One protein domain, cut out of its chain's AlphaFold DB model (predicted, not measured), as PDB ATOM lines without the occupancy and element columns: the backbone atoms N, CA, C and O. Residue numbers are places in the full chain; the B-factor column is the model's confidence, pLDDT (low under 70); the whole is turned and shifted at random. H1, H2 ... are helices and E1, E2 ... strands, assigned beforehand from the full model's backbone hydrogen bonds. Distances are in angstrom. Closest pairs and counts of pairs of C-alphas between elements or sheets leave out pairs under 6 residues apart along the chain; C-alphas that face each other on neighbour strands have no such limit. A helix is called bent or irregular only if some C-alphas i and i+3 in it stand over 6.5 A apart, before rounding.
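Overview. This is residues 2 to 216 of the 323 residues of the protein "Peptidase S26B signal peptidase" of Mycoplasma sp. CAG:877 (UniProt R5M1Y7). Four helices or arms, H1, H4b, H5 and H6b, make an up-and-down bundle, each running against the one before it in the chain; the helical hairpin of H2 and H3 packs on H5 and H4b, and H7 packs on H1 on the other side. A small two-stranded antiparallel sheet, E1 - E2, lies by residues 27 to 34 of H1 at one end, and residues 182 to 192 stick out at the other. The printed part has 215 residues, with seven named helices and two named strands in the order H1 E1 H2 H3 H4 H5 E2 H6 H7, mostly helix. It is compact, with a radius of gyration of the C-alphas of 18.6 A and spans of 51 by 45 by 31 A.

Arrangement. H1, residues 2 to 34, touches H5, residues 134 to 150, with its residues 9 to 20 alone, at a shallow tilt of 23 degrees; the closest C-alphas, of Ile 13 and Pro 136, are 5.2 A apart. H1 touches H7, residues 197 to 214, through residues 21 to 25 and 203 to 210 alone, with the closest C-alphas, of Ile 25 and Ile 207, 7.4 A apart. E1, residues 36 to 38, is antiparallel to E2, residues 153 to 155, with N 37 and O 154 within hydrogen-bond range at 3.0 A. H2, residues 45 to 73, touches H5 at a shallow tilt of 21 degrees, opposite ways, the closest C-alphas being those of Glu 63 and Tyr 134, 5.6 A. H4, residues 104 to 132, was assigned as one helix by its hydrogen bonds but is bent, with C-alphas 113 and 116 7.0 A apart; its arms are H4a, residues 104 to 113, and H4b, residues 116 to 132. H3, residues 77 to 92, touches H4b at a steep tilt of 48 degrees, with the C-alphas of Val 88 and Ile 119 closest at 5.9 A. Every O i to N i+4 pair is within hydrogen-bond range in H3, H4a, H4b, H7 and both arms of H6, residues 158 to 184; the figures are 23 of 29 in H1, 23 of 25 in H2 and 11 of 13 in H5.

Along the chain. H1 begins at C-alpha 2, (113.597, 105.043, 225.418), and is 46.7 A long. H2 is 40.8 A long and ends at C-alpha 73, (102.700, 108.393, 214.551). H7, 25.4 A long, ends at C-alpha 214, (142.238, 116.989, 194.867).

Size, cuts and confidence. The C-alphas of His 102 and Glu 189 are farthest apart, 59.6 A. The printed part has no cut; the links H3 to H4 and H6 to H7 are long. Mean pLDDT of the printed part is 79.5, under 70 at residues 2 to 7, 33 to 35, 41 and 183 to 216.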
ATOM      1  N   GLU A   2     112.720 103.852 225.595       41.09
ATOM      2  CA  GLU A   2     113.597 105.043 225.418       41.09
ATOM      3  C   GLU A   2     115.097 104.733 225.638       41.09
ATOM      4  O   GLU A   2     115.959 105.317 224.983       41.09
ATOM      5  N   LYS A   3     115.411 103.737 226.485       37.09
ATOM      6  CA  LYS A   3     116.777 103.208 226.676       37.09
ATOM      7  C   LYS A   3     117.325 102.456 225.452       37.09
ATOM      8  O   LYS A   3     118.526 102.528 225.222       37.09
ATOM      9  N   ASP A   4     116.468 101.828 224.641       51.56
ATOM     10  CA  ASP A   4     116.896 100.992 223.504       51.56
ATOM     11  C   ASP A   4     117.232 101.823 222.256       51.56
ATOM     12  O   ASP A   4     118.224 101.554 221.584       51.56
ATOM     13  N   LYS A   5     116.487 102.908 221.976       60.66
ATOM     14  CA  LYS A   5     116.739 103.755 220.788       60.66
ATOM     15  C   LYS A   5     118.090 104.487 220.846       60.66
ATOM     16  O   LYS A   5     118.731 104.660 219.813       60.66
ATOM     17  N   ASN A   6     118.561 104.853 222.045       60.59
ATOM     18  CA  ASN A   6     119.865 105.509 222.243       60.59
ATOM     19  C   ASN A   6     121.066 104.587 221.959       60.59
ATOM     20  O   ASN A   6     122.140 105.084 221.609       60.59
ATOM     21  N   ILE A   7     120.902 103.265 222.108       64.19
ATOM     22  CA  ILE A   7     121.958 102.281 221.818       64.19
ATOM     23  C   ILE A   7     122.261 102.296 220.316       64.19
ATOM     24  O   ILE A   7     123.420 102.419 219.910       64.19
ATOM     25  N   TYR A   8     121.213 102.301 219.490       75.69
ATOM     26  CA  TYR A   8     121.341 102.335 218.036       75.69
ATOM     27  C   TYR A   8     121.809 103.686 217.494       75.69
ATOM     28  O   TYR A   8     122.517 103.712 216.492       75.69
ATOM     29  N   THR A   9     121.514 104.806 218.166       80.75
ATOM     30  CA  THR A   9     121.892 106.152 217.695       80.75
ATOM     31  C   THR A   9     123.386 106.275 217.379       80.75
ATOM     32  O   THR A   9     123.746 106.764 216.310       80.75
ATOM     33  N   LYS A  10     124.271 105.833 218.286       81.62
ATOM     34  CA  LYS A  10     125.730 105.934 218.078       81.62
ATOM     35  C   LYS A  10     126.199 105.061 216.919       81.62
ATOM     36  O   LYS A  10     127.043 105.480 216.135       81.62
ATOM     37  N   SER A  11     125.643 103.859 216.819       81.38
ATOM     38  CA  SER A  11     126.015 102.910 215.778       81.38
ATOM     39  C   SER A  11     125.528 103.373 214.399       81.38
ATOM     40  O   SER A  11     126.289 103.345 213.446       81.38
ATOM     41  N   THR A  12     124.318 103.922 214.306       84.75
ATOM     42  CA  THR A  12     123.787 104.509 213.069       84.75
ATOM     43  C   THR A  12     124.540 105.769 212.641       84.75
ATOM     44  O   THR A  12     124.768 105.958 211.453       84.75
ATOM     45  N   ILE A  13     124.981 106.615 213.581       87.25
ATOM     46  CA  ILE A  13     125.873 107.751 213.273       87.25
ATOM     47  C   ILE A  13     127.168 107.265 212.616       87.25
ATOM     48  O   ILE A  13     127.627 107.862 211.641       87.25
ATOM     49  N   LEU A  14     127.749 106.188 213.145       82.50
ATOM     50  CA  LEU A  14     128.955 105.592 212.588       82.50
ATOM     51  C   LEU A  14     128.706 105.048 211.176       82.50
ATOM     52  O   LEU A  14     129.469 105.379 210.274       82.50
ATOM     53  N   ASP A  15     127.626 104.290 210.968       83.38
ATOM     54  CA  ASP A  15     127.276 103.744 209.650       83.38
ATOM     55  C   ASP A  15     127.081 104.862 208.617       83.38
ATOM     56  O   ASP A  15     127.662 104.820 207.535       83.38
ATOM     57  N   ILE A  16     126.330 105.910 208.978       86.44
ATOM     58  CA  ILE A  16     126.122 107.098 208.135       86.44
ATOM     59  C   ILE A  16     127.459 107.747 207.779       86.44
ATOM     60  O   ILE A  16     127.683 108.107 206.625       86.44
ATOM     61  N   THR A  17     128.356 107.878 208.757       85.94
ATOM     62  CA  THR A  17     129.675 108.476 208.546       85.94
ATOM     63  C   THR A  17     130.484 107.637 207.561       85.94
ATOM     64  O   THR A  17     130.964 108.174 206.572       85.94
ATOM     65  N   ILE A  18     130.579 106.320 207.764       82.31
ATOM     66  CA  ILE A  18     131.309 105.409 206.866       82.31
ATOM     67  C   ILE A  18     130.753 105.481 205.441       82.31
ATOM     68  O   ILE A  18     131.523 105.607 204.489       82.31
ATOM     69  N   VAL A  19     129.428 105.448 205.286       82.25
ATOM     70  CA  VAL A  19     128.793 105.506 203.967       82.25
ATOM     71  C   VAL A  19     129.085 106.832 203.263       82.25
ATOM     72  O   VAL A  19     129.427 106.819 202.081       82.25
ATOM     73  N   TYR A  20     129.037 107.967 203.969       85.06
ATOM     74  CA  TYR A  20     129.446 109.252 203.394       85.06
ATOM     75  C   TYR A  20     130.916 109.278 203.003       85.06
ATOM     76  O   TYR A  20     131.234 109.758 201.920       85.06
ATOM     77  N   LEU A  21     131.807 108.759 203.848       82.81
ATOM     78  CA  LEU A  21     133.239 108.724 203.557       82.81
ATOM     79  C   LEU A  21     133.517 107.944 202.264       82.81
ATOM     80  O   LEU A  21     134.173 108.463 201.364       82.81
ATOM     81  N   ILE A  22     132.956 106.737 202.135       78.88
ATOM     82  CA  ILE A  22     133.080 105.916 200.920       78.88
ATOM     83  C   ILE A  22     132.475 106.642 199.715       78.88
ATOM     84  O   ILE A  22     133.070 106.673 198.640       78.88
ATOM     85  N   SER A  23     131.313 107.266 199.894       81.44
ATOM     86  CA  SER A  23     130.604 107.915 198.791       81.44
ATOM     87  C   SER A  23     131.303 109.176 198.311       81.44
ATOM     88  O   SER A  23     131.336 109.404 197.109       81.44
ATOM     89  N   PHE A  24     131.940 109.950 199.195       85.06
ATOM     90  CA  PHE A  24     132.801 111.058 198.782       85.06
ATOM     91  C   PHE A  24     134.033 110.566 198.024       85.06
ATOM     92  O   PHE A  24     134.375 111.164 197.011       85.06
ATOM     93  N   ILE A  25     134.668 109.466 198.445       80.88
ATOM     94  CA  ILE A  25     135.791 108.885 197.692       80.88
ATOM     95  C   ILE A  25     135.341 108.521 196.272       80.88
ATOM     96  O   ILE A  25     135.963 108.949 195.303       80.88
ATOM     97  N   ILE A  26     134.230 107.793 196.140       77.44
ATOM     98  CA  ILE A  26     133.678 107.410 194.833       77.44
ATOM     99  C   ILE A  26     133.302 108.650 194.015       77.44
ATOM    100  O   ILE A  26     133.632 108.725 192.836       77.44
ATOM    101  N   PHE A  27     132.662 109.642 194.636       82.38
ATOM    102  CA  PHE A  27     132.255 110.889 193.990       82.38
ATOM    103  C   PHE A  27     133.451 111.667 193.425       82.38
ATOM    104  O   PHE A  27     133.396 112.153 192.298       82.38
ATOM    105  N   TYR A  28     134.564 111.734 194.160       81.75
ATOM    106  CA  TYR A  28     135.787 112.392 193.697       81.75
ATOM    107  C   TYR A  28     136.553 111.575 192.655       81.75
ATOM    108  O   TYR A  28     137.077 112.161 191.712       81.75
ATOM    109  N   ILE A  29     136.584 110.243 192.768       76.69
ATOM    110  CA  ILE A  29     137.121 109.379 191.703       76.69
ATOM    111  C   ILE A  29     136.316 109.587 190.420       76.69
ATOM    112  O   ILE A  29     136.897 109.748 189.351       76.69
ATOM    113  N   PHE A  30     134.987 109.652 190.526       70.88
ATOM    114  CA  PHE A  30     134.121 109.941 189.390       70.88
ATOM    115  C   PHE A  30     134.436 111.312 188.780       70.88
ATOM    116  O   PHE A  30     134.530 111.427 187.562       70.88
ATOM    117  N   GLY A  31     134.728 112.310 189.622       71.31
ATOM    118  CA  GLY A  31     135.216 113.635 189.228       71.31
ATOM    119  C   GLY A  31     136.419 113.635 188.278       71.31
ATOM    120  O   GLY A  31     136.529 114.533 187.451       71.31
ATOM    121  N   ILE A  32     137.285 112.618 188.315       70.31
ATOM    122  CA  ILE A  32     138.422 112.498 187.382       70.31
ATOM    123  C   ILE A  32     137.937 112.364 185.929       70.31
ATOM    124  O   ILE A  32     138.589 112.874 185.021       70.31
ATOM    125  N   PHE A  33     136.785 111.726 185.706       69.44
ATOM    126  CA  PHE A  33     136.227 111.492 184.370       69.44
ATOM    127  C   PHE A  33     135.391 112.668 183.850       69.44
ATOM    128  O   PHE A  33     135.382 112.933 182.654       69.44
ATOM    129  N   ILE A  34     134.692 113.371 184.742       66.38
ATOM    130  CA  ILE A  34     133.749 114.458 184.400       66.38
ATOM    131  C   ILE A  34     134.336 115.865 184.602       66.38
ATOM    132  O   ILE A  34     133.745 116.860 184.188       66.38
ATOM    133  N   GLY A  35     135.503 115.957 185.237       69.44
ATOM    134  CA  GLY A  35     136.152 117.210 185.599       69.44
ATOM    135  C   GLY A  35     135.692 117.776 186.944       69.44
ATOM    136  O   GLY A  35     134.804 117.257 187.622       69.44
ATOM    137  N   PHE A  36     136.320 118.882 187.333       80.25
ATOM    138  CA  PHE A  36     136.070 119.580 188.592       80.25
ATOM    139  C   PHE A  36     135.890 121.075 188.346       80.25
ATOM    140  O   PHE A  36     136.504 121.634 187.436       80.25
ATOM    141  N   TYR A  37     135.118 121.736 189.204       77.94
ATOM    142  CA  TYR A  37     135.071 123.193 189.266       77.94
ATOM    143  C   TYR A  37     135.434 123.685 190.669       77.94
ATOM    144  O   TYR A  37     135.295 122.969 191.667       77.94
ATOM    145  N   ARG A  38     135.941 124.917 190.737       75.81
ATOM    146  CA  ARG A  38     136.257 125.579 192.002       75.81
ATOM    147  C   ARG A  38     134.992 126.222 192.555       75.81
ATOM    148  O   ARG A  38     134.321 126.960 191.844       75.81
ATOM    149  N   ASN A  39     134.678 125.956 193.816       76.12
ATOM    150  CA  ASN A  39     133.576 126.623 194.486       76.12
ATOM    151  C   ASN A  39     134.010 128.009 194.979       76.12
ATOM    152  O   ASN A  39     134.784 128.132 195.930       76.12
ATOM    153  N   ASP A  40     133.451 129.051 194.373       73.25
ATOM    154  CA  ASP A  40     133.731 130.445 194.732       73.25
ATOM    155  C   ASP A  40     133.131 130.856 196.086       73.25
ATOM    156  O   ASP A  40     133.557 131.835 196.697       73.25
ATOM    157  N   ASN A  41     132.168 130.084 196.598       69.25
ATOM    158  CA  ASN A  41     131.478 130.371 197.855       69.25
ATOM    159  C   ASN A  41     132.043 129.604 199.062       69.25
ATOM    160  O   ASN A  41     131.456 129.674 200.147       69.25
ATOM    161  N   TYR A  42     133.163 128.888 198.912       76.50
ATOM    162  CA  TYR A  42     133.729 128.077 199.993       76.50
ATOM    163  C   TYR A  42     134.294 128.960 201.125       76.50
ATOM    164  O   TYR A  42     135.083 129.871 200.881       76.50
ATOM    165  N   PHE A  43     133.860 128.716 202.369       74.31
ATOM    166  CA  PHE A  43     134.317 129.419 203.587       74.31
ATOM    167  C   PHE A  43     134.356 130.962 203.535       74.31
ATOM    168  O   PHE A  43     135.056 131.607 204.318       74.31
ATOM    169  N   THR A  44     133.568 131.592 202.665       83.69
ATOM    170  CA  THR A  44     133.451 133.054 202.656       83.69
ATOM    171  C   THR A  44     132.579 133.521 203.826       83.69
ATOM    172  O   THR A  44     131.618 132.849 204.203       83.69
ATOM    173  N   VAL A  45     132.858 134.699 204.401       84.94
ATOM    174  CA  VAL A  45     132.026 135.274 205.484       84.94
ATOM    175  C   VAL A  45     130.566 135.421 205.036       84.94
ATOM    176  O   VAL A  45     129.640 135.110 205.786       84.94
ATOM    177  N   SER A  46     130.364 135.833 203.779       84.50
ATOM    178  CA  SER A  46     129.045 135.894 203.143       84.50
ATOM    179  C   SER A  46     128.403 134.507 203.040       84.50
ATOM    180  O   SER A  46     127.253 134.336 203.438       84.50
ATOM    181  N   GLY A  47     129.151 133.493 202.590       84.38
ATOM    182  CA  GLY A  47     128.652 132.127 202.460       84.38
ATOM    183  C   GLY A  47     128.284 131.487 203.798       84.38
ATOM    184  O   GLY A  47     127.255 130.818 203.908       84.38
ATOM    185  N   ILE A  48     129.059 131.771 204.848       87.56
ATOM    186  CA  ILE A  48     128.752 131.331 206.212       87.56
ATOM    187  C   ILE A  48     127.415 131.919 206.672       87.56
ATOM    188  O   ILE A  48     126.545 131.183 207.139       87.56
ATOM    189  N   LYS A  49     127.240 133.236 206.522       90.06
ATOM    190  CA  LYS A  49     126.045 133.947 206.993       90.06
ATOM    191  C   LYS A  49     124.793 133.595 206.188       90.06
ATOM    192  O   LYS A  49     123.735 133.406 206.780       90.06
ATOM    193  N   ASN A  50     124.907 133.525 204.865       88.81
ATOM    194  CA  ASN A  50     123.750 133.427 203.973       88.81
ATOM    195  C   ASN A  50     123.352 131.982 203.653       88.81
ATOM    196  O   ASN A  50     122.188 131.742 203.350       88.81
ATOM    197  N   PHE A  51     124.279 131.022 203.746       89.62
ATOM    198  CA  PHE A  51     124.003 129.623 203.405       89.62
ATOM    199  C   PHE A  51     124.241 128.678 204.583       89.62
ATOM    200  O   PHE A  51     123.305 128.023 205.035       89.62
ATOM    201  N   ILE A  52     125.462 128.627 205.129       91.69
ATOM    202  CA  ILE A  52     125.833 127.601 206.120       91.69
ATOM    203  C   ILE A  52     124.996 127.728 207.397       91.69
ATOM    204  O   ILE A  52     124.391 126.748 207.837       91.69
ATOM    205  N   PHE A  53     124.933 128.923 207.990       92.94
ATOM    206  CA  PHE A  53     124.211 129.132 209.244       92.94
ATOM    207  C   PHE A  53     122.700 128.846 209.112       92.94
ATOM    208  O   PHE A  53     122.194 128.039 209.899       92.94
ATOM    209  N   PRO A  54     121.977 129.380 208.102       93.88
ATOM    210  CA  PRO A  54     120.580 129.018 207.865       93.88
ATOM    211  C   PRO A  54     120.364 127.517 207.651       93.88
ATOM    212  O   PRO A  54     119.454 126.947 208.253       93.88
ATOM    213  N   ILE A  55     121.219 126.851 206.860       93.75
ATOM    214  CA  ILE A  55     121.116 125.403 206.613       93.75
ATOM    215  C   ILE A  55     121.229 124.619 207.921       93.75
ATOM    216  O   ILE A  55     120.434 123.701 208.144       93.75
ATOM    217  N   ILE A  56     122.170 124.982 208.800       95.12
ATOM    218  CA  ILE A  56     122.349 124.318 210.097       95.12
ATOM    219  C   ILE A  56     121.096 124.469 210.956       95.12
ATOM    220  O   ILE A  56     120.532 123.471 211.409       95.12
ATOM    221  N   VAL A  57     120.636 125.707 211.149       96.38
ATOM    222  CA  VAL A  57     119.494 126.009 212.021       96.38
ATOM    223  C   VAL A  57     118.221 125.331 211.513       96.38
ATOM    224  O   VAL A  57     117.564 124.616 212.271       96.38
ATOM    225  N   ILE A  58     117.902 125.488 210.224       94.62
ATOM    226  CA  ILE A  58     116.703 124.896 209.613       94.62
ATOM    227  C   ILE A  58     116.750 123.372 209.710       94.62
ATOM    228  O   ILE A  58     115.749 122.753 210.062       94.62
ATOM    229  N   THR A  59     117.905 122.752 209.449       95.81
ATOM    230  CA  THR A  59     118.048 121.291 209.515       95.81
ATOM    231  C   THR A  59     117.816 120.767 210.931       95.81
ATOM    232  O   THR A  59     117.060 119.812 211.106       95.81
ATOM    233  N   ILE A  60     118.399 121.405 211.951       96.06
ATOM    234  CA  ILE A  60     118.212 120.999 213.353       96.06
ATOM    235  C   ILE A  60     116.739 121.115 213.758       96.06
ATOM    236  O   ILE A  60     116.171 120.158 214.289       96.06
ATOM    237  N   LEU A  61     116.110 122.263 213.488       96.25
ATOM    238  CA  LEU A  61     114.712 122.507 213.850       96.25
ATOM    239  C   LEU A  61     113.769 121.535 213.132       96.25
ATOM    240  O   LEU A  61     112.917 120.913 213.766       96.25
ATOM    241  N   ARG A  62     113.953 121.353 211.823       95.50
ATOM    242  CA  ARG A  62     113.138 120.458 210.993       95.50
ATOM    243  C   ARG A  62     113.224 119.007 211.452       95.50
ATOM    244  O   ARG A  62     112.192 118.350 211.559       95.50
ATOM    245  N   GLU A  63     114.415 118.502 211.763       95.94
ATOM    246  CA  GLU A  63     114.567 117.110 212.206       95.94
ATOM    247  C   GLU A  63     114.083 116.886 213.637       95.94
ATOM    248  O   GLU A  63     113.532 115.826 213.947       95.94
ATOM    249  N   PHE A  64     114.188 117.902 214.497       95.31
ATOM    250  CA  PHE A  64     113.532 117.874 215.798       95.31
ATOM    251  C   PHE A  64     112.001 117.809 215.656       95.31
ATOM    252  O   PHE A  64     111.350 116.992 216.316       95.31
ATOM    253  N   LEU A  65     111.411 118.607 214.759       96.19
ATOM    254  CA  LEU A  65     109.977 118.545 214.449       96.19
ATOM    255  C   LEU A  65     109.579 117.173 213.891       96.19
ATOM    256  O   LEU A  65     108.622 116.575 214.387       96.19
ATOM    257  N   ARG A  66     110.340 116.635 212.927       96.06
ATOM    258  CA  ARG A  66     110.109 115.297 212.357       96.06
ATOM    259  C   ARG A  66     110.048 114.235 213.430       96.06
ATOM    260  O   ARG A  66     109.085 113.477 213.476       96.06
ATOM    261  N   TYR A  67     111.026 114.205 214.324       94.75
ATOM    262  CA  TYR A  67     111.055 113.214 215.390       94.75
ATOM    263  C   TYR A  67     109.819 113.279 216.295       94.75
ATOM    264  O   TYR A  67     109.245 112.240 216.616       94.75
ATOM    265  N   ASN A  68     109.349 114.478 216.643       93.31
ATOM    266  CA  ASN A  68     108.134 114.634 217.443       93.31
ATOM    267  C   ASN A  68     106.872 114.138 216.712       93.31
ATOM    268  O   ASN A  68     106.027 113.484 217.328       93.31
ATOM    269  N   VAL A  69     106.743 114.408 215.408       94.88
ATOM    270  CA  VAL A  69     105.620 113.922 214.581       94.88
ATOM    271  C   VAL A  69     105.665 112.401 214.427       94.88
ATOM    272  O   VAL A  69     104.658 111.721 214.632       94.88
ATOM    273  N   VAL A  70     106.841 111.849 214.124       93.50
ATOM    274  CA  VAL A  70     107.050 110.408 213.926       93.50
ATOM    275  C   VAL A  70     106.808 109.629 215.217       93.50
ATOM    276  O   VAL A  70     106.124 108.609 215.183       93.50
ATOM    277  N   LYS A  71     107.263 110.139 216.371       90.44
ATOM    278  CA  LYS A  71     107.009 109.527 217.689       90.44
ATOM    279  C   LYS A  71     105.511 109.426 217.993       90.44
ATOM    280  O   LYS A  71     105.054 108.412 218.504       90.44
ATOM    281  N   LYS A  72     104.722 110.445 217.635       90.19
ATOM    282  CA  LYS A  72     103.252 110.413 217.783       90.19
ATOM    283  C   LYS A  72     102.567 109.481 216.778       90.19
ATOM    284  O   LYS A  72     101.474 108.993 217.046       90.19
ATOM    285  N   SER A  73     103.216 109.220 215.647       88.88
ATOM    286  CA  SER A  73     102.700 108.393 214.551       88.88
ATOM    287  C   SER A  73     103.070 106.908 214.675       88.88
ATOM    288  O   SER A  73     102.613 106.102 213.873       88.88
ATOM    289  N   GLU A  74     103.858 106.521 215.687       81.31
ATOM    290  CA  GLU A  74     104.491 105.195 215.829       81.31
ATOM    291  C   GLU A  74     103.510 104.011 215.766       81.31
ATOM    292  O   GLU A  74     103.871 102.934 215.295       81.31
ATOM    293  N   LYS A  75     102.253 104.217 216.180       84.25
ATOM    294  CA  LYS A  75     101.213 103.174 216.213       84.25
ATOM    295  C   LYS A  75     100.416 103.024 214.911       84.25
ATOM    296  O   LYS A  75      99.599 102.115 214.818       84.25
ATOM    297  N   SER A  76     100.604 103.899 213.920       91.00
ATOM    298  CA  SER A  76      99.815 103.886 212.684       91.00
ATOM    299  C   SER A  76     100.687 104.081 211.450       91.00
ATOM    300  O   SER A  76     101.261 105.147 211.227       91.00
ATOM    301  N   LYS A  77     100.713 103.059 210.584       89.38
ATOM    302  CA  LYS A  77     101.401 103.121 209.285       89.38
ATOM    303  C   LYS A  77     100.872 104.264 208.414       89.38
ATOM    304  O   LYS A  77     101.660 104.922 207.744       89.38
ATOM    305  N   LEU A  78      99.565 104.537 208.469       93.19
ATOM    306  CA  LEU A  78      98.954 105.648 207.739       93.19
ATOM    307  C   LEU A  78      99.525 106.996 208.200       93.19
ATOM    308  O   LEU A  78      99.912 107.807 207.365       93.19
ATOM    309  N   LEU A  79      99.634 107.220 209.515       92.06
ATOM    310  CA  LEU A  79     100.196 108.463 210.057       92.06
ATOM    311  C   LEU A  79     101.682 108.623 209.704       92.06
ATOM    312  O   LEU A  79     102.121 109.732 209.411       92.06
ATOM    313  N   LEU A  80     102.446 107.525 209.659       92.25
ATOM    314  CA  LEU A  80     103.833 107.556 209.186       92.25
ATOM    315  C   LEU A  80     103.922 107.976 207.712       92.25
ATOM    316  O   LEU A  80     104.702 108.873 207.396       92.25
ATOM    317  N   VAL A  81     103.100 107.405 206.827       94.81
ATOM    318  CA  VAL A  81     103.060 107.796 205.404       94.81
ATOM    319  C   VAL A  81     102.651 109.263 205.244       94.81
ATOM    320  O   VAL A  81     103.312 110.008 204.522       94.81
ATOM    321  N   LEU A  82     101.626 109.713 205.972       95.12
ATOM    322  CA  LEU A  82     101.209 111.117 205.965       95.12
ATOM    323  C   LEU A  82     102.314 112.052 206.469       95.12
ATOM    324  O   LEU A  82     102.474 113.146 205.930       95.12
ATOM    325  N   SER A  83     103.120 111.624 207.447       94.75
ATOM    326  CA  SER A  83     104.267 112.412 207.909       94.75
ATOM    327  C   SER A  83     105.327 112.583 206.815       94.75
ATOM    328  O   SER A  83     105.818 113.693 206.626       94.75
ATOM    329  N   VAL A  84     105.625 111.533 206.036       96.00
ATOM    330  CA  VAL A  84     106.545 111.628 204.889       96.00
ATOM    331  C   VAL A  84     106.020 112.649 203.886       96.00
ATOM    332  O   VAL A  84     106.755 113.559 203.510       96.00
ATOM    333  N   ILE A  85     104.743 112.535 203.508       96.88
ATOM    334  CA  ILE A  85     104.087 113.444 202.560       96.88
ATOM    335  C   ILE A  85     104.172 114.894 203.059       96.88
ATOM    336  O   ILE A  85     104.565 115.779 202.301       96.88
ATOM    337  N   ALA A  86     103.890 115.141 204.340       96.38
ATOM    338  CA  ALA A  86     103.959 116.479 204.925       96.38
ATOM    339  C   ALA A  86     105.365 117.099 204.834       96.38
ATOM    340  O   ALA A  86     105.498 118.267 204.474       96.38
ATOM    341  N   PHE A  87     106.423 116.331 205.115       96.88
ATOM    342  CA  PHE A  87     107.794 116.844 205.005       96.88
ATOM    343  C   PHE A  87     108.282 116.993 203.559       96.88
ATOM    344  O   PHE A  87     109.086 117.884 203.293       96.88
ATOM    345  N   VAL A  88     107.782 116.175 202.627       97.06
ATOM    346  CA  VAL A  88     108.008 116.380 201.186       97.06
ATOM    347  C   VAL A  88     107.406 117.712 200.748       97.06
ATOM    348  O   VAL A  88     108.100 118.515 200.131       97.06
ATOM    349  N   PHE A  89     106.154 117.994 201.124       96.19
ATOM    350  CA  PHE A  89     105.532 119.289 200.840       96.19
ATOM    351  C   PHE A  89     106.298 120.452 201.472       96.19
ATOM    352  O   PHE A  89     106.490 121.469 200.814       96.19
ATOM    353  N   LEU A  90     106.781 120.293 202.709       95.19
ATOM    354  CA  LEU A  90     107.574 121.320 203.387       95.19
ATOM    355  C   LEU A  90     108.829 121.692 202.586       95.19
ATOM    356  O   LEU A  90     109.117 122.876 202.431       95.19
ATOM    357  N   ASP A  91     109.548 120.711 202.039       94.12
ATOM    358  CA  ASP A  91     110.730 120.987 201.215       94.12
ATOM    359  C   ASP A  91     110.352 121.598 199.859       94.12
ATOM    360  O   ASP A  91     111.015 122.529 199.400       94.12
ATOM    361  N   LEU A  92     109.259 121.138 199.238       94.12
ATOM    362  CA  LEU A  92     108.789 121.672 197.955       94.12
ATOM    363  C   LEU A  92     108.429 123.161 198.032       94.12
ATOM    364  O   LEU A  92     108.648 123.871 197.054       94.12
ATOM    365  N   ILE A  93     107.970 123.669 199.182       94.56
ATOM    366  CA  ILE A  93     107.707 125.110 199.376       94.56
ATOM    367  C   ILE A  93     108.946 125.961 199.051       94.56
ATOM    368  O   ILE A  93     108.802 127.071 198.546       94.56
ATOM    369  N   SER A  94     110.156 125.449 199.299       89.69
ATOM    370  CA  SER A  94     111.399 126.171 198.992       89.69
ATOM    371  C   SER A  94     111.798 126.140 197.513       89.69
ATOM    372  O   SER A  94     112.601 126.964 197.088       89.69
ATOM    373  N   VAL A  95     111.229 125.218 196.730       93.25
ATOM    374  CA  VAL A  95     111.584 124.987 195.320       93.25
ATOM    375  C   VAL A  95     110.566 125.618 194.376       93.25
ATOM    376  O   VAL A  95     110.942 126.268 193.404       93.25
ATOM    377  N   LEU A  96     109.273 125.460 194.671       93.31
ATOM    378  CA  LEU A  96     108.176 125.882 193.797       93.31
ATOM    379  C   LEU A  96     108.241 127.360 193.347       93.31
ATOM    380  O   LEU A  96     107.919 127.610 192.186       93.31
ATOM    381  N   PRO A  97     108.668 128.343 194.166       94.94
ATOM    382  CA  PRO A  97     108.751 129.738 193.721       94.94
ATOM    383  C   PRO A  97     109.752 129.989 192.585       94.94
ATOM    384  O   PRO A  97     109.644 131.001 191.900       94.94
ATOM    385  N   TYR A  98     110.728 129.096 192.406       91.75
ATOM    386  CA  TYR A  98     111.823 129.246 191.446       91.75
ATOM    387  C   TYR A  98     111.676 128.340 190.219       91.75
ATOM    388  O   TYR A  98     112.511 128.392 189.319       91.75
ATOM    389  N   ALA A  99     110.643 127.497 190.180       90.94
ATOM    390  CA  ALA A  99     110.414 126.582 189.072       90.94
ATOM    391  C   ALA A  99     109.789 127.305 187.870       90.94
ATOM    392  O   ALA A  99     108.896 128.140 188.023       90.94
ATOM    393  N   ASP A 100     110.230 126.945 186.665       89.62
ATOM    394  CA  ASP A 100     109.608 127.401 185.423       89.62
ATOM    395  C   ASP A 100     108.464 126.457 185.023       89.62
ATOM    396  O   ASP A 100     108.674 125.307 184.634       89.62
ATOM    397  N   TYR A 101     107.233 126.958 185.114       92.31
ATOM    398  CA  TYR A 101     106.016 126.212 184.784       92.31
ATOM    399  C   TYR A 101     105.577 126.363 183.327       92.31
ATOM    400  O   TYR A 101     104.637 125.695 182.895       92.31
ATOM    401  N   HIS A 102     106.210 127.257 182.567       91.62
ATOM    402  CA  HIS A 102     105.799 127.569 181.201       91.62
ATOM    403  C   HIS A 102     106.486 126.674 180.170       91.62
ATOM    404  O   HIS A 102     105.979 126.517 179.056       91.62
ATOM    405  N   THR A 103     107.608 126.050 180.534       87.38
ATOM    406  CA  THR A 103     108.368 125.165 179.652       87.38
ATOM    407  C   THR A 103     108.269 123.702 180.080       87.38
ATOM    408  O   THR A 103     108.230 123.357 181.260       87.38
ATOM    409  N   LYS A 104     108.258 122.794 179.093       83.19
ATOM    410  CA  LYS A 104     108.311 121.345 179.361       83.19
ATOM    411  C   LYS A 104     109.605 120.950 180.077       83.19
ATOM    412  O   LYS A 104     109.575 120.041 180.899       83.19
ATOM    413  N   SER A 105     110.712 121.630 179.770       75.50
ATOM    414  CA  SER A 105     111.997 121.455 180.450       75.50
ATOM    415  C   SER A 105     111.919 121.879 181.912       75.50
ATOM    416  O   SER A 105     112.287 121.088 182.765       75.50
ATOM    417  N   GLY A 106     111.337 123.040 182.229       80.44
ATOM    418  CA  GLY A 106     111.203 123.490 183.618       80.44
ATOM    419  C   GLY A 106     110.333 122.563 184.473       80.44
ATOM    420  O   GLY A 106     110.684 122.241 185.611       80.44
ATOM    421  N   ILE A 107     109.248 122.026 183.901       84.81
ATOM    422  CA  ILE A 107     108.432 120.994 184.562       84.81
ATOM    423  C   ILE A 107     109.240 119.704 184.769       84.81
ATOM    424  O   ILE A 107     109.149 119.079 185.828       84.81
ATOM    425  N   PHE A 108     110.030 119.296 183.773       79.50
ATOM    426  CA  PHE A 108     110.901 118.130 183.890       79.50
ATOM    427  C   PHE A 108     111.957 118.324 184.983       79.50
ATOM    428  O   PHE A 108     112.128 117.430 185.806       79.50
ATOM    429  N   ASP A 109     112.589 119.492 185.060       81.06
ATOM    430  CA  ASP A 109     113.595 119.825 186.071       81.06
ATOM    431  C   ASP A 109     112.995 119.821 187.481       81.06
ATOM    432  O   ASP A 109     113.559 119.225 188.402       81.06
ATOM    433  N   LEU A 110     111.791 120.373 187.657       87.00
ATOM    434  CA  LEU A 110     111.072 120.311 188.932       87.00
ATOM    435  C   LEU A 110     110.862 118.860 189.398       87.00
ATOM    436  O   LEU A 110     111.035 118.547 190.578       87.00
ATOM    437  N   VAL A 111     110.506 117.955 188.486       82.44
ATOM    438  CA  VAL A 111     110.270 116.546 188.823       82.44
ATOM    439  C   VAL A 111     111.588 115.793 189.038       82.44
ATOM    440  O   VAL A 111     111.780 115.152 190.073       82.44
ATOM    441  N   ALA A 112     112.497 115.868 188.069       77.12
ATOM    442  CA  ALA A 112     113.714 115.072 188.026       77.12
ATOM    443  C   ALA A 112     114.778 115.572 189.008       77.12
ATOM    444  O   ALA A 112     115.355 114.771 189.742       77.12
ATOM    445  N   ILE A 113     115.020 116.886 189.042       82.56
ATOM    446  CA  ILE A 113     116.082 117.493 189.852       82.56
ATOM    447  C   ILE A 113     115.613 117.727 191.291       82.56
ATOM    448  O   ILE A 113     116.410 117.603 192.217       82.56
ATOM    449  N   SER A 114     114.323 118.011 191.509       90.50
ATOM    450  CA  SER A 114     113.825 118.367 192.847       90.50
ATOM    451  C   SER A 114     112.934 117.302 193.486       90.50
ATOM    452  O   SER A 114     113.247 116.811 194.573       90.50
ATOM    453  N   LEU A 115     111.824 116.915 192.848       89.56
ATOM    454  CA  LEU A 115     110.803 116.077 193.486       89.56
ATOM    455  C   LEU A 115     111.343 114.703 193.909       89.56
ATOM    456  O   LEU A 115     111.152 114.303 195.061       89.56
ATOM    457  N   PHE A 116     112.030 113.981 193.019       85.44
ATOM    458  CA  PHE A 116     112.526 112.640 193.345       85.44
ATOM    459  C   PHE A 116     113.583 112.627 194.465       85.44
ATOM    460  O   PHE A 116     113.412 111.850 195.416       85.44
ATOM    461  N   PRO A 117     114.623 113.485 194.445       89.06
ATOM    462  CA  PRO A 117     115.557 113.584 195.567       89.06
ATOM    463  C   PRO A 117     114.885 113.976 196.886       89.06
ATOM    464  O   PRO A 117     115.229 113.427 197.938       89.06
ATOM    465  N   ILE A 118     113.903 114.887 196.854       95.19
ATOM    466  CA  ILE A 118     113.150 115.300 198.047       95.19
ATOM    467  C   ILE A 118     112.374 114.117 198.630       95.19
ATOM    468  O   ILE A 118     112.445 113.877 199.838       95.19
ATOM    469  N   ILE A 119     111.656 113.353 197.802       90.75
ATOM    470  CA  ILE A 119     110.905 112.175 198.257       90.75
ATOM    471  C   ILE A 119     111.852 111.155 198.893       90.75
ATOM    472  O   ILE A 119     111.620 110.741 200.031       90.75
ATOM    473  N   SER A 120     112.938 110.801 198.200       87.88
ATOM    474  CA  SER A 120     113.921 109.828 198.689       87.88
ATOM    475  C   SER A 120     114.483 110.225 200.059       87.88
ATOM    476  O   SER A 120     114.378 109.472 201.031       87.88
ATOM    477  N   ASN A 121     114.974 111.462 200.187       92.19
ATOM    478  CA  ASN A 121     115.512 111.965 201.451       92.19
ATOM    479  C   ASN A 121     114.483 111.941 202.585       92.19
ATOM    480  O   ASN A 121     114.819 111.609 203.722       92.19
ATOM    481  N   ASN A 122     113.224 112.278 202.300       95.50
ATOM    482  CA  ASN A 122     112.181 112.330 203.320       95.50
ATOM    483  C   ASN A 122     111.714 110.951 203.783       95.50
ATOM    484  O   ASN A 122     111.430 110.788 204.973       95.50
ATOM    485  N   VAL A 123     111.670 109.960 202.891       92.56
ATOM    486  CA  VAL A 123     111.400 108.561 203.258       92.56
ATOM    487  C   VAL A 123     112.465 108.069 204.240       92.56
ATOM    488  O   VAL A 123     112.139 107.586 205.327       92.56
ATOM    489  N   VAL A 124     113.740 108.264 203.904       91.00
ATOM    490  CA  VAL A 124     114.867 107.757 204.698       91.00
ATOM    491  C   VAL A 124     115.032 108.517 206.010       91.00
ATOM    492  O   VAL A 124     115.172 107.889 207.058       91.00
ATOM    493  N   ALA A 125     114.909 109.846 206.000       94.62
ATOM    494  CA  ALA A 125     114.932 110.639 207.229       94.62
ATOM    495  C   ALA A 125     113.797 110.225 208.182       94.62
ATOM    496  O   ALA A 125     113.992 110.124 209.392       94.62
ATOM    497  N   THR A 126     112.605 109.932 207.659       94.50
ATOM    498  CA  THR A 126     111.482 109.469 208.490       94.50
ATOM    499  C   THR A 126     111.759 108.094 209.091       94.50
ATOM    500  O   THR A 126     111.512 107.893 210.281       94.50
ATOM    501  N   TYR A 127     112.343 107.181 208.316       91.12
ATOM    502  CA  TYR A 127     112.749 105.862 208.799       91.12
ATOM    503  C   TYR A 127     113.819 105.940 209.901       91.12
ATOM    504  O   TYR A 127     113.655 105.358 210.972       91.12
ATOM    505  N   ILE A 128     114.887 106.711 209.692       91.31
ATOM    506  CA  ILE A 128     115.952 106.882 210.692       91.31
ATOM    507  C   ILE A 128     115.401 107.542 211.964       91.31
ATOM    508  O   ILE A 128     115.716 107.088 213.068       91.31
ATOM    509  N   ALA A 129     114.531 108.553 211.829       92.94
ATOM    510  CA  ALA A 129     113.871 109.198 212.965       92.94
ATOM    511  C   ALA A 129     113.015 108.212 213.773       92.94
ATOM    512  O   ALA A 129     113.026 108.260 215.004       92.94
ATOM    513  N   TYR A 130     112.308 107.313 213.085       89.88
ATOM    514  CA  TYR A 130     111.483 106.270 213.691       89.88
ATOM    515  C   TYR A 130     112.325 105.271 214.501       89.88
ATOM    516  O   TYR A 130     112.001 104.992 215.664       89.88
ATOM    517  N   MET A 131     113.433 104.799 213.917       85.81
ATOM    518  CA  MET A 131     114.290 103.760 214.504       85.81
ATOM    519  C   MET A 131     115.237 104.295 215.591       85.81
ATOM    520  O   MET A 131     115.409 103.666 216.630       85.81
ATOM    521  N   THR A 132     115.850 105.463 215.374       86.88
ATOM    522  CA  THR A 132     117.042 105.906 216.135       86.88
ATOM    523  C   THR A 132     116.978 107.327 216.690       86.88
ATOM    524  O   THR A 132     117.849 107.724 217.469       86.88
ATOM    525  N   GLY A 133     115.955 108.100 216.312       90.06
ATOM    526  CA  GLY A 133     115.791 109.502 216.691       90.06
ATOM    527  C   GLY A 133     116.379 110.503 215.687       90.06
ATOM    528  O   GLY A 133     116.766 110.157 214.578       90.06
ATOM    529  N   TYR A 134     116.427 111.782 216.069       91.56
ATOM    530  CA  TYR A 134     116.748 112.886 215.148       91.56
ATOM    531  C   TYR A 134     118.250 113.157 214.956       91.56
ATOM    532  O   TYR A 134     118.644 113.750 213.955       91.56
ATOM    533  N   LYS A 135     119.112 112.760 215.903       92.00
ATOM    534  CA  LYS A 135     120.553 113.084 215.853       92.00
ATOM    535  C   LYS A 135     121.259 112.529 214.605       92.00
ATOM    536  O   LYS A 135     122.001 113.293 213.988       92.00
ATOM    537  N   PRO A 136     121.036 111.265 214.193       91.50
ATOM    538  CA  PRO A 136     121.676 110.734 212.992       91.50
ATOM    539  C   PRO A 136     121.177 111.432 211.719       91.50
ATOM    540  O   PRO A 136     121.977 111.698 210.827       91.50
ATOM    541  N   ASN A 137     119.898 111.831 211.674       92.38
ATOM    542  CA  ASN A 137     119.362 112.633 210.570       92.38
ATOM    543  C   ASN A 137     120.031 113.994 210.441       92.38
ATOM    544  O   ASN A 137     120.314 114.417 209.325       92.38
ATOM    545  N   ILE A 138     120.272 114.684 211.561       94.06
ATOM    546  CA  ILE A 138     120.959 115.978 211.530       94.06
ATOM    547  C   ILE A 138     122.336 115.802 210.898       94.06
ATOM    548  O   ILE A 138     122.650 116.512 209.950       94.06
ATOM    549  N   LEU A 139     123.133 114.836 211.366       90.50
ATOM    550  CA  LEU A 139     124.452 114.580 210.786       90.50
ATOM    551  C   LEU A 139     124.344 114.289 209.286       90.50
ATOM    552  O   LEU A 139     125.037 114.919 208.491       90.50
ATOM    553  N   TRP A 140     123.441 113.382 208.908       88.44
ATOM    554  CA  TRP A 140     123.233 113.003 207.518       88.44
ATOM    555  C   TRP A 140     122.911 114.208 206.629       88.44
ATOM    556  O   TRP A 140     123.583 114.439 205.628       88.44
ATOM    557  N   LEU A 141     121.908 115.001 207.006       91.44
ATOM    558  CA  LEU A 141     121.448 116.126 206.196       91.44
ATOM    559  C   LEU A 141     122.462 117.268 206.160       91.44
ATOM    560  O   LEU A 141     122.586 117.924 205.129       91.44
ATOM    561  N   LEU A 142     123.189 117.515 207.253       92.94
ATOM    562  CA  LEU A 142     124.222 118.546 207.269       92.94
ATOM    563  C   LEU A 142     125.376 118.184 206.341       92.94
ATOM    564  O   LEU A 142     125.804 119.038 205.574       92.94
ATOM    565  N   VAL A 143     125.835 116.931 206.349       90.00
ATOM    566  CA  VAL A 143     126.898 116.491 205.436       90.00
ATOM    567  C   VAL A 143     126.437 116.603 203.975       90.00
ATOM    568  O   VAL A 143     127.139 117.218 203.172       90.00
ATOM    569  N   ALA A 144     125.233 116.124 203.641       88.50
ATOM    570  CA  ALA A 144     124.677 116.239 202.285       88.50
ATOM    571  C   ALA A 144     124.471 117.684 201.804       88.50
ATOM    572  O   ALA A 144     124.602 117.944 200.612       88.50
ATOM    573  N   LYS A 145     124.116 118.627 202.684       90.31
ATOM    574  CA  LYS A 145     123.798 120.009 202.280       90.31
ATOM    575  C   LYS A 145     124.992 120.955 202.350       90.31
ATOM    576  O   LYS A 145     125.047 121.920 201.595       90.31
ATOM    577  N   LEU A 146     125.931 120.719 203.266       90.00
ATOM    578  CA  LEU A 146     127.034 121.647 203.524       90.00
ATOM    579  C   LEU A 146     128.304 121.329 202.746       90.00
ATOM    580  O   LEU A 146     129.143 122.221 202.639       90.00
ATOM    581  N   TYR A 147     128.463 120.121 202.188       87.31
ATOM    582  CA  TYR A 147     129.707 119.759 201.497       87.31
ATOM    583  C   TYR A 147     130.065 120.756 200.391       87.31
ATOM    584  O   TYR A 147     131.233 121.105 200.255       87.31
ATOM    585  N   VAL A 148     129.064 121.287 199.676       85.56
ATOM    586  CA  VAL A 148     129.282 122.293 198.635       85.56
ATOM    587  C   VAL A 148     129.949 123.530 199.226       85.56
ATOM    588  O   VAL A 148     130.936 123.985 198.682       85.56
ATOM    589  N   TYR A 149     129.502 124.037 200.374       86.00
ATOM    590  CA  TYR A 149     130.016 125.275 200.984       86.00
ATOM    591  C   TYR A 149     131.316 125.107 201.784       86.00
ATOM    592  O   TYR A 149     131.953 126.098 202.148       86.00
ATOM    593  N   VAL A 150     131.691 123.866 202.086       84.00
ATOM    594  CA  VAL A 150     132.883 123.526 202.875       84.00
ATOM    595  C   VAL A 150     134.047 123.121 201.970       84.00
ATOM    596  O   VAL A 150     135.203 123.385 202.300       84.00
ATOM    597  N   LEU A 151     133.762 122.502 200.821       83.81
ATOM    598  CA  LEU A 151     134.784 121.997 199.911       83.81
ATOM    599  C   LEU A 151     135.094 123.032 198.812       83.81
ATOM    600  O   LEU A 151     134.175 123.538 198.167       83.81
ATOM    601  N   PRO A 152     136.377 123.362 198.575       80.62
ATOM    602  CA  PRO A 152     136.771 124.358 197.577       80.62
ATOM    603  C   PRO A 152     136.716 123.838 196.140       80.62
ATOM    604  O   PRO A 152     136.723 124.641 195.212       80.62
ATOM    605  N   ILE A 153     136.712 122.520 195.938       79.88
ATOM    606  CA  ILE A 153     136.698 121.879 194.620       79.88
ATOM    607  C   ILE A 153     135.668 120.766 194.649       79.88
ATOM    608  O   ILE A 153     135.623 120.002 195.608       79.88
ATOM    609  N   ILE A 154     134.826 120.698 193.621       83.88
ATOM    610  CA  ILE A 154     133.710 119.755 193.554       83.88
ATOM    611  C   ILE A 154     133.688 119.124 192.154       83.88
ATOM    612  O   ILE A 154     133.893 119.839 191.167       83.88
ATOM    613  N   PRO A 155     133.467 117.799 192.043       81.75
ATOM    614  CA  PRO A 155     133.182 117.138 190.772       81.75
ATOM    615  C   PRO A 155     132.073 117.841 189.980       81.75
ATOM    616  O   PRO A 155     131.005 118.138 190.518       81.75
ATOM    617  N   ASN A 156     132.309 118.084 188.693       80.62
ATOM    618  CA  ASN A 156     131.354 118.740 187.803       80.62
ATOM    619  C   ASN A 156     130.355 117.728 187.222       80.62
ATOM    620  O   ASN A 156     130.416 117.375 186.048       80.62
ATOM    621  N   THR A 157     129.452 117.208 188.053       76.56
ATOM    622  CA  THR A 157     128.488 116.180 187.619       76.56
ATOM    623  C   THR A 157     127.385 116.720 186.714       76.56
ATOM    624  O   THR A 157     126.698 115.945 186.059       76.56
ATOM    625  N   GLY A 158     127.153 118.033 186.705       78.19
ATOM    626  CA  GLY A 158     125.895 118.592 186.222       78.19
ATOM    627  C   GLY A 158     124.714 118.253 187.144       78.19
ATOM    628  O   GLY A 158     124.819 117.436 188.067       78.19
ATOM    629  N   GLU A 159     123.583 118.912 186.909       80.25
ATOM    630  CA  GLU A 159     122.438 118.896 187.828       80.25
ATOM    631  C   GLU A 159     121.670 117.568 187.801       80.25
ATOM    632  O   GLU A 159     121.288 117.054 188.850       80.25
ATOM    633  N   TYR A 160     121.517 116.949 186.626       77.69
ATOM    634  CA  TYR A 160     120.798 115.676 186.493       77.69
ATOM    635  C   TYR A 160     121.535 114.504 187.146       77.69
ATOM    636  O   TYR A 160     120.930 113.738 187.895       77.69
ATOM    637  N   ILE A 161     122.844 114.360 186.905       76.19
ATOM    638  CA  ILE A 161     123.637 113.292 187.538       76.19
ATOM    639  C   ILE A 161     123.662 113.508 189.052       76.19
ATOM    640  O   ILE A 161     123.492 112.552 189.811       76.19
ATOM    641  N   LEU A 162     123.803 114.759 189.504       82.56
ATOM    642  CA  LEU A 162     123.740 115.082 190.925       82.56
ATOM    643  C   LEU A 162     122.386 114.696 191.537       82.56
ATOM    644  O   LEU A 162     122.363 114.085 192.603       82.56
ATOM    645  N   ALA A 163     121.274 114.992 190.865       79.06
ATOM    646  CA  ALA A 163     119.939 114.616 191.321       79.06
ATOM    647  C   ALA A 163     119.765 113.093 191.413       79.06
ATOM    648  O   ALA A 163     119.248 112.587 192.408       79.06
ATOM    649  N   VAL A 164     120.264 112.340 190.428       78.38
ATOM    650  CA  VAL A 164     120.251 110.870 190.466       78.38
ATOM    651  C   VAL A 164     121.048 110.349 191.663       78.38
ATOM    652  O   VAL A 164     120.547 109.502 192.407       78.38
ATOM    653  N   ILE A 165     122.247 110.888 191.911       81.12
ATOM    654  CA  ILE A 165     123.052 110.542 193.092       81.12
ATOM    655  C   ILE A 165     122.269 110.857 194.374       81.12
ATOM    656  O   ILE A 165     122.135 109.992 195.236       81.12
ATOM    657  N   GLN A 166     121.693 112.057 194.489       84.12
ATOM    658  CA  GLN A 166     120.913 112.482 195.658       84.12
ATOM    659  C   GLN A 166     119.632 111.667 195.871       84.12
ATOM    660  O   GLN A 166     119.169 111.547 197.004       84.12
ATOM    661  N   MET A 167     119.057 111.102 194.811       82.25
ATOM    662  CA  MET A 167     117.909 110.204 194.888       82.25
ATOM    663  C   MET A 167     118.318 108.800 195.345       82.25
ATOM    664  O   MET A 167     117.651 108.226 196.203       82.25
ATOM    665  N   ILE A 168     119.389 108.231 194.786       79.12
ATOM    666  CA  ILE A 168     119.805 106.843 195.051       79.12
ATOM    667  C   ILE A 168     120.489 106.717 196.414       79.12
ATOM    668  O   ILE A 168     120.246 105.766 197.157       79.12
ATOM    669  N   PHE A 169     121.332 107.684 196.762       81.19
ATOM    670  CA  PHE A 169     122.193 107.620 197.935       81.19
ATOM    671  C   PHE A 169     121.448 107.414 199.277       81.19
ATOM    672  O   PHE A 169     121.864 106.546 200.050       81.19
ATOM    673  N   PRO A 170     120.310 108.087 199.560       84.88
ATOM    674  CA  PRO A 170     119.505 107.790 200.746       84.88
ATOM    675  C   PRO A 170     119.043 106.325 200.809       84.88
ATOM    676  O   PRO A 170     119.054 105.721 201.884       84.88
ATOM    677  N   PHE A 171     118.664 105.717 199.678       78.81
ATOM    678  CA  PHE A 171     118.191 104.329 199.653       78.81
ATOM    679  C   PHE A 171     119.297 103.315 199.960       78.81
ATOM    680  O   PHE A 171     119.008 102.282 200.562       78.81
ATOM    681  N   ILE A 172     120.557 103.618 199.629       79.12
ATOM    682  CA  ILE A 172     121.708 102.789 200.024       79.12
ATOM    683  C   ILE A 172     121.801 102.724 201.553       79.12
ATOM    684  O   ILE A 172     121.912 101.639 202.126       79.12
ATOM    685  N   ILE A 173     121.676 103.869 202.230       82.38
ATOM    686  CA  ILE A 173     121.646 103.921 203.701       82.38
ATOM    687  C   ILE A 173     120.440 103.171 204.251       82.38
ATOM    688  O   ILE A 173     120.580 102.408 205.205       82.38
ATOM    689  N   LEU A 174     119.262 103.364 203.653       82.06
ATOM    690  CA  LEU A 174     118.056 102.665 204.080       82.06
ATOM    691  C   LEU A 174     118.240 101.148 204.029       82.06
ATOM    692  O   LEU A 174     117.861 100.468 204.976       82.06
ATOM    693  N   PHE A 175     118.829 100.631 202.950       78.00
ATOM    694  CA  PHE A 175     119.097  99.207 202.788       78.00
ATOM    695  C   PHE A 175     120.038  98.683 203.880       78.00
ATOM    696  O   PHE A 175     119.680  97.735 204.575       78.00
ATOM    697  N   ILE A 176     121.177  99.353 204.099       80.81
ATOM    698  CA  ILE A 176     122.164  98.980 205.129       80.81
ATOM    699  C   ILE A 176     121.527  98.976 206.524       80.81
ATOM    700  O   ILE A 176     121.697  98.031 207.296       80.81
ATOM    701  N   LEU A 177     120.774 100.028 206.855       83.62
ATOM    702  CA  LEU A 177     120.131 100.150 208.160       83.62
ATOM    703  C   LEU A 177     119.017  99.123 208.344       83.62
ATOM    704  O   LEU A 177     118.923  98.530 209.414       83.62
ATOM    705  N   LYS A 178     118.200  98.879 207.317       81.00
ATOM    706  CA  LYS A 178     117.137  97.876 207.384       81.00
ATOM    707  C   LYS A 178     117.711  96.478 207.590       81.00
ATOM    708  O   LYS A 178     117.277  95.792 208.502       81.00
ATOM    709  N   GLU A 179     118.726  96.090 206.819       76.75
ATOM    710  CA  GLU A 179     119.389  94.787 206.969       76.75
ATOM    711  C   GLU A 179     120.014  94.623 208.365       76.75
ATOM    712  O   GLU A 179     120.024  93.537 208.938       76.75
ATOM    713  N   LYS A 180     120.540  95.708 208.940       78.88
ATOM    714  CA  LYS A 180     121.075  95.718 210.303       78.88
ATOM    715  C   LYS A 180     119.982  95.546 211.359       78.88
ATOM    716  O   LYS A 180     120.097  94.673 212.209       78.88
ATOM    717  N   PHE A 181     118.921  96.349 211.297       78.19
ATOM    718  CA  PHE A 181     117.829  96.278 212.268       78.19
ATOM    719  C   PHE A 181     117.012  94.985 212.150       78.19
ATOM    720  O   PHE A 181     116.517  94.492 213.160       78.19
ATOM    721  N   ASP A 182     116.887  94.417 210.947       73.44
ATOM    722  CA  ASP A 182     116.231  93.123 210.736       73.44
ATOM    723  C   ASP A 182     117.064  91.975 211.342       73.44
ATOM    724  O   ASP A 182     116.485  91.078 211.951       73.44
ATOM    725  N   ARG A 183     118.406  92.034 211.260       68.56
ATOM    726  CA  ARG A 183     119.315  91.073 211.920       68.56
ATOM    727  C   ARG A 183     119.280  91.176 213.448       68.56
ATOM    728  O   ARG A 183     119.123  90.162 214.119       68.56
ATOM    729  N   ASP A 184     119.343  92.386 213.998       66.31
ATOM    730  CA  ASP A 184     119.327  92.595 215.458       66.31
ATOM    731  C   ASP A 184     117.975  92.221 216.102       66.31
ATOM    732  O   ASP A 184     117.919  91.886 217.284       66.31
ATOM    733  N   ASN A 185     116.875  92.233 215.339       60.78
ATOM    734  CA  ASN A 185     115.576  91.729 215.803       60.78
ATOM    735  C   ASN A 185     115.503  90.189 215.868       60.78
ATOM    736  O   ASN A 185     114.564  89.670 216.473       60.78
ATOM    737  N   GLN A 186     116.443  89.466 215.246       54.69
ATOM    738  CA  GLN A 186     116.484  87.998 215.236       54.69
ATOM    739  C   GLN A 186     117.447  87.414 216.287       54.69
ATOM    740  O   GLN A 186     117.149  86.351 216.827       54.69
ATOM    741  N   ASP A 187     118.517  88.130 216.658       48.72
ATOM    742  CA  ASP A 187     119.558  87.653 217.583       48.72
ATOM    743  C   ASP A 187     119.729  88.594 218.797       48.72
ATOM    744  O   ASP A 187     120.532  89.524 218.793       48.72
ATOM    745  N   VAL A 188     118.983  88.354 219.881       52.56
ATOM    746  CA  VAL A 188     118.920  89.254 221.056       52.56
ATOM    747  C   VAL A 188     120.199  89.265 221.930       52.56
ATOM    748  O   VAL A 188     120.283  90.078 222.847       52.56
ATOM    749  N   GLU A 189     121.234  88.446 221.688       45.78
ATOM    750  CA  GLU A 189     122.197  88.143 222.770       45.78
ATOM    751  C   GLU A 189     123.664  88.597 222.696       45.78
ATOM    752  O   GLU A 189     124.314  88.523 223.737       45.78
ATOM    753  N   VAL A 190     124.252  89.128 221.612       46.78
ATOM    754  CA  VAL A 190     125.694  89.496 221.692       46.78
ATOM    755  C   VAL A 190     126.083  90.756 220.918       46.78
ATOM    756  O   VAL A 190     126.633  90.708 219.819       46.78
ATOM    757  N   TYR A 191     125.965  91.912 221.576       49.31
ATOM    758  CA  TYR A 191     126.704  93.111 221.177       49.31
ATOM    759  C   TYR A 191     128.188  92.976 221.545       49.31
ATOM    760  O   TYR A 191     128.638  93.452 222.589       49.31
ATOM    761  N   LYS A 192     128.995  92.380 220.661       44.19
ATOM    762  CA  LYS A 192     130.444  92.622 220.685       44.19
ATOM    763  C   LYS A 192     130.719  93.968 220.025       44.19
ATOM    764  O   LYS A 192     130.608  94.126 218.812       44.19
ATOM    765  N   GLN A 193     131.092  94.934 220.856       45.31
ATOM    766  CA  GLN A 193     131.571  96.257 220.477       45.31
ATOM    767  C   GLN A 193     132.821  96.111 219.586       45.31
ATOM    768  O   GLN A 193     133.949  96.053 220.070       45.31
ATOM    769  N   LYS A 194     132.631  95.966 218.268       50.81
ATOM    770  CA  LYS A 194     133.738  95.925 217.304       50.81
ATOM    771  C   LYS A 194     134.479  97.262 217.378       50.81
ATOM    772  O   LYS A 194     133.856  98.323 217.415       50.81
ATOM    773  N   ASN A 195     135.808  97.220 217.440       49.12
ATOM    774  CA  ASN A 195     136.620  98.420 217.606       49.12
ATOM    775  C   ASN A 195     136.792  99.135 216.256       49.12
ATOM    776  O   ASN A 195     137.750  98.910 215.521       49.12
ATOM    777  N   TYR A 196     135.820  99.979 215.913       53.91
ATOM    778  CA  TYR A 196     135.790 100.731 214.656       53.91
ATOM    779  C   TYR A 196     136.733 101.948 214.641       53.91
ATOM    780  O   TYR A 196     136.838 102.627 213.626       53.91
ATOM    781  N   PHE A 197     137.445 102.219 215.741       44.09
ATOM    782  CA  PHE A 197     138.306 103.394 215.899       44.09
ATOM    783  C   PHE A 197     139.531 103.376 214.966       44.09
ATOM    784  O   PHE A 197     139.898 104.401 214.400       44.09
ATOM    785  N   VAL A 198     140.135 102.200 214.750       51.41
ATOM    786  CA  VAL A 198     141.339 102.051 213.909       51.41
ATOM    787  C   VAL A 198     141.026 102.187 212.409       51.41
ATOM    788  O   VAL A 198     141.681 103.001 211.757       51.41
ATOM    789  N   PRO A 199     140.003 101.504 211.847       51.53
ATOM    790  CA  PRO A 199     139.569 101.756 210.470       51.53
ATOM    791  C   PRO A 199     139.188 103.218 210.227       51.53
ATOM    792  O   PRO A 199     139.481 103.748 209.163       51.53
ATOM    793  N   LEU A 200     138.592 103.880 211.225       40.62
ATOM    794  CA  LEU A 200     138.150 105.270 211.143       40.62
ATOM    795  C   LEU A 200     139.316 106.267 211.078       40.62
ATOM    796  O   LEU A 200     139.248 107.233 210.321       40.62
ATOM    797  N   ILE A 201     140.401 106.035 211.819       51.41
ATOM    798  CA  ILE A 201     141.617 106.860 211.718       51.41
ATOM    799  C   ILE A 201     142.271 106.675 210.347       51.41
ATOM    800  O   ILE A 201     142.627 107.660 209.702       51.41
ATOM    801  N   ILE A 202     142.376 105.431 209.874       51.47
ATOM    802  CA  ILE A 202     142.988 105.112 208.579       51.47
ATOM    803  C   ILE A 202     142.161 105.708 207.430       51.47
ATOM    804  O   ILE A 202     142.723 106.354 206.548       51.47
ATOM    805  N   SER A 203     140.831 105.574 207.459       43.38
ATOM    806  CA  SER A 203     139.950 106.160 206.444       43.38
ATOM    807  C   SER A 203     139.978 107.686 206.476       43.38
ATOM    808  O   SER A 203     140.047 108.313 205.425       43.38
ATOM    809  N   SER A 204     139.977 108.297 207.665       45.69
ATOM    810  CA  SER A 204     140.047 109.758 207.807       45.69
ATOM    811  C   SER A 204     141.383 110.309 207.304       45.69
ATOM    812  O   SER A 204     141.401 111.331 206.625       45.69
ATOM    813  N   PHE A 205     142.495 109.614 207.566       59.59
ATOM    814  CA  PHE A 205     143.812 109.968 207.035       59.59
ATOM    815  C   PHE A 205     143.861 109.851 205.506       59.59
ATOM    816  O   PHE A 205     144.278 110.796 204.842       59.59
ATOM    817  N   LEU A 206     143.371 108.746 204.934       47.91
ATOM    818  CA  LEU A 206     143.316 108.555 203.480       47.91
ATOM    819  C   LEU A 206     142.441 109.608 202.788       47.91
ATOM    820  O   LEU A 206     142.778 110.055 201.695       47.91
ATOM    821  N   ILE A 207     141.366 110.051 203.441       46.34
ATOM    822  CA  ILE A 207     140.478 111.109 202.946       46.34
ATOM    823  C   ILE A 207     141.131 112.477 203.049       46.34
ATOM    824  O   ILE A 207     141.029 113.241 202.103       46.34
ATOM    825  N   ILE A 208     141.839 112.787 204.137       53.12
ATOM    826  CA  ILE A 208     142.624 114.023 204.217       53.12
ATOM    827  C   ILE A 208     143.668 114.027 203.103       53.12
ATOM    828  O   ILE A 208     143.756 115.015 202.392       53.12
ATOM    829  N   VAL A 209     144.383 112.921 202.883       52.34
ATOM    830  CA  VAL A 209     145.373 112.789 201.804       52.34
ATOM    831  C   VAL A 209     144.725 112.937 200.421       52.34
ATOM    832  O   VAL A 209     145.240 113.697 199.605       52.34
ATOM    833  N   MET A 210     143.582 112.293 200.159       47.41
ATOM    834  CA  MET A 210     142.841 112.432 198.896       47.41
ATOM    835  C   MET A 210     142.290 113.845 198.692       47.41
ATOM    836  O   MET A 210     142.492 114.416 197.630       47.41
ATOM    837  N   VAL A 211     141.646 114.437 199.701       46.59
ATOM    838  CA  VAL A 211     141.115 115.808 199.651       46.59
ATOM    839  C   VAL A 211     142.251 116.805 199.440       46.59
ATOM    840  O   VAL A 211     142.103 117.723 198.640       46.59
ATOM    841  N   TYR A 212     143.408 116.606 200.079       46.38
ATOM    842  CA  TYR A 212     144.608 117.418 199.853       46.38
ATOM    843  C   TYR A 212     145.165 117.238 198.433       46.38
ATOM    844  O   TYR A 212     145.593 118.211 197.815       46.38
ATOM    845  N   PHE A 213     145.111 116.014 197.895       45.31
ATOM    846  CA  PHE A 213     145.489 115.698 196.517       45.31
ATOM    847  C   PHE A 213     144.565 116.386 195.498       45.31
ATOM    848  O   PHE A 213     145.034 116.926 194.500       45.31
ATOM    849  N   THR A 214     143.259 116.445 195.776       38.56
ATOM    850  CA  THR A 214     142.238 116.989 194.867       38.56
ATOM    851  C   THR A 214     141.954 118.485 195.048       38.56
ATOM    852  O   THR A 214     141.349 119.079 194.167       38.56
ATOM    853  N   CYS A 215     142.394 119.125 196.142       38.59
ATOM    854  CA  CYS A 215     142.120 120.533 196.502       38.59
ATOM    855  C   CYS A 215     142.804 121.599 195.622       38.59
ATOM    856  O   CYS A 215     142.733 122.788 195.934       38.59
ATOM    857  N   GLY A 216     143.504 121.226 194.545       40.53
ATOM    858  CA  GLY A 216     144.125 122.195 193.628       40.53
ATOM    859  C   GLY A 216     145.298 122.993 194.219       40.53
ATOM    860  O   GLY A 216     145.866 123.837 193.531       40.53
TER     861      GLY A 216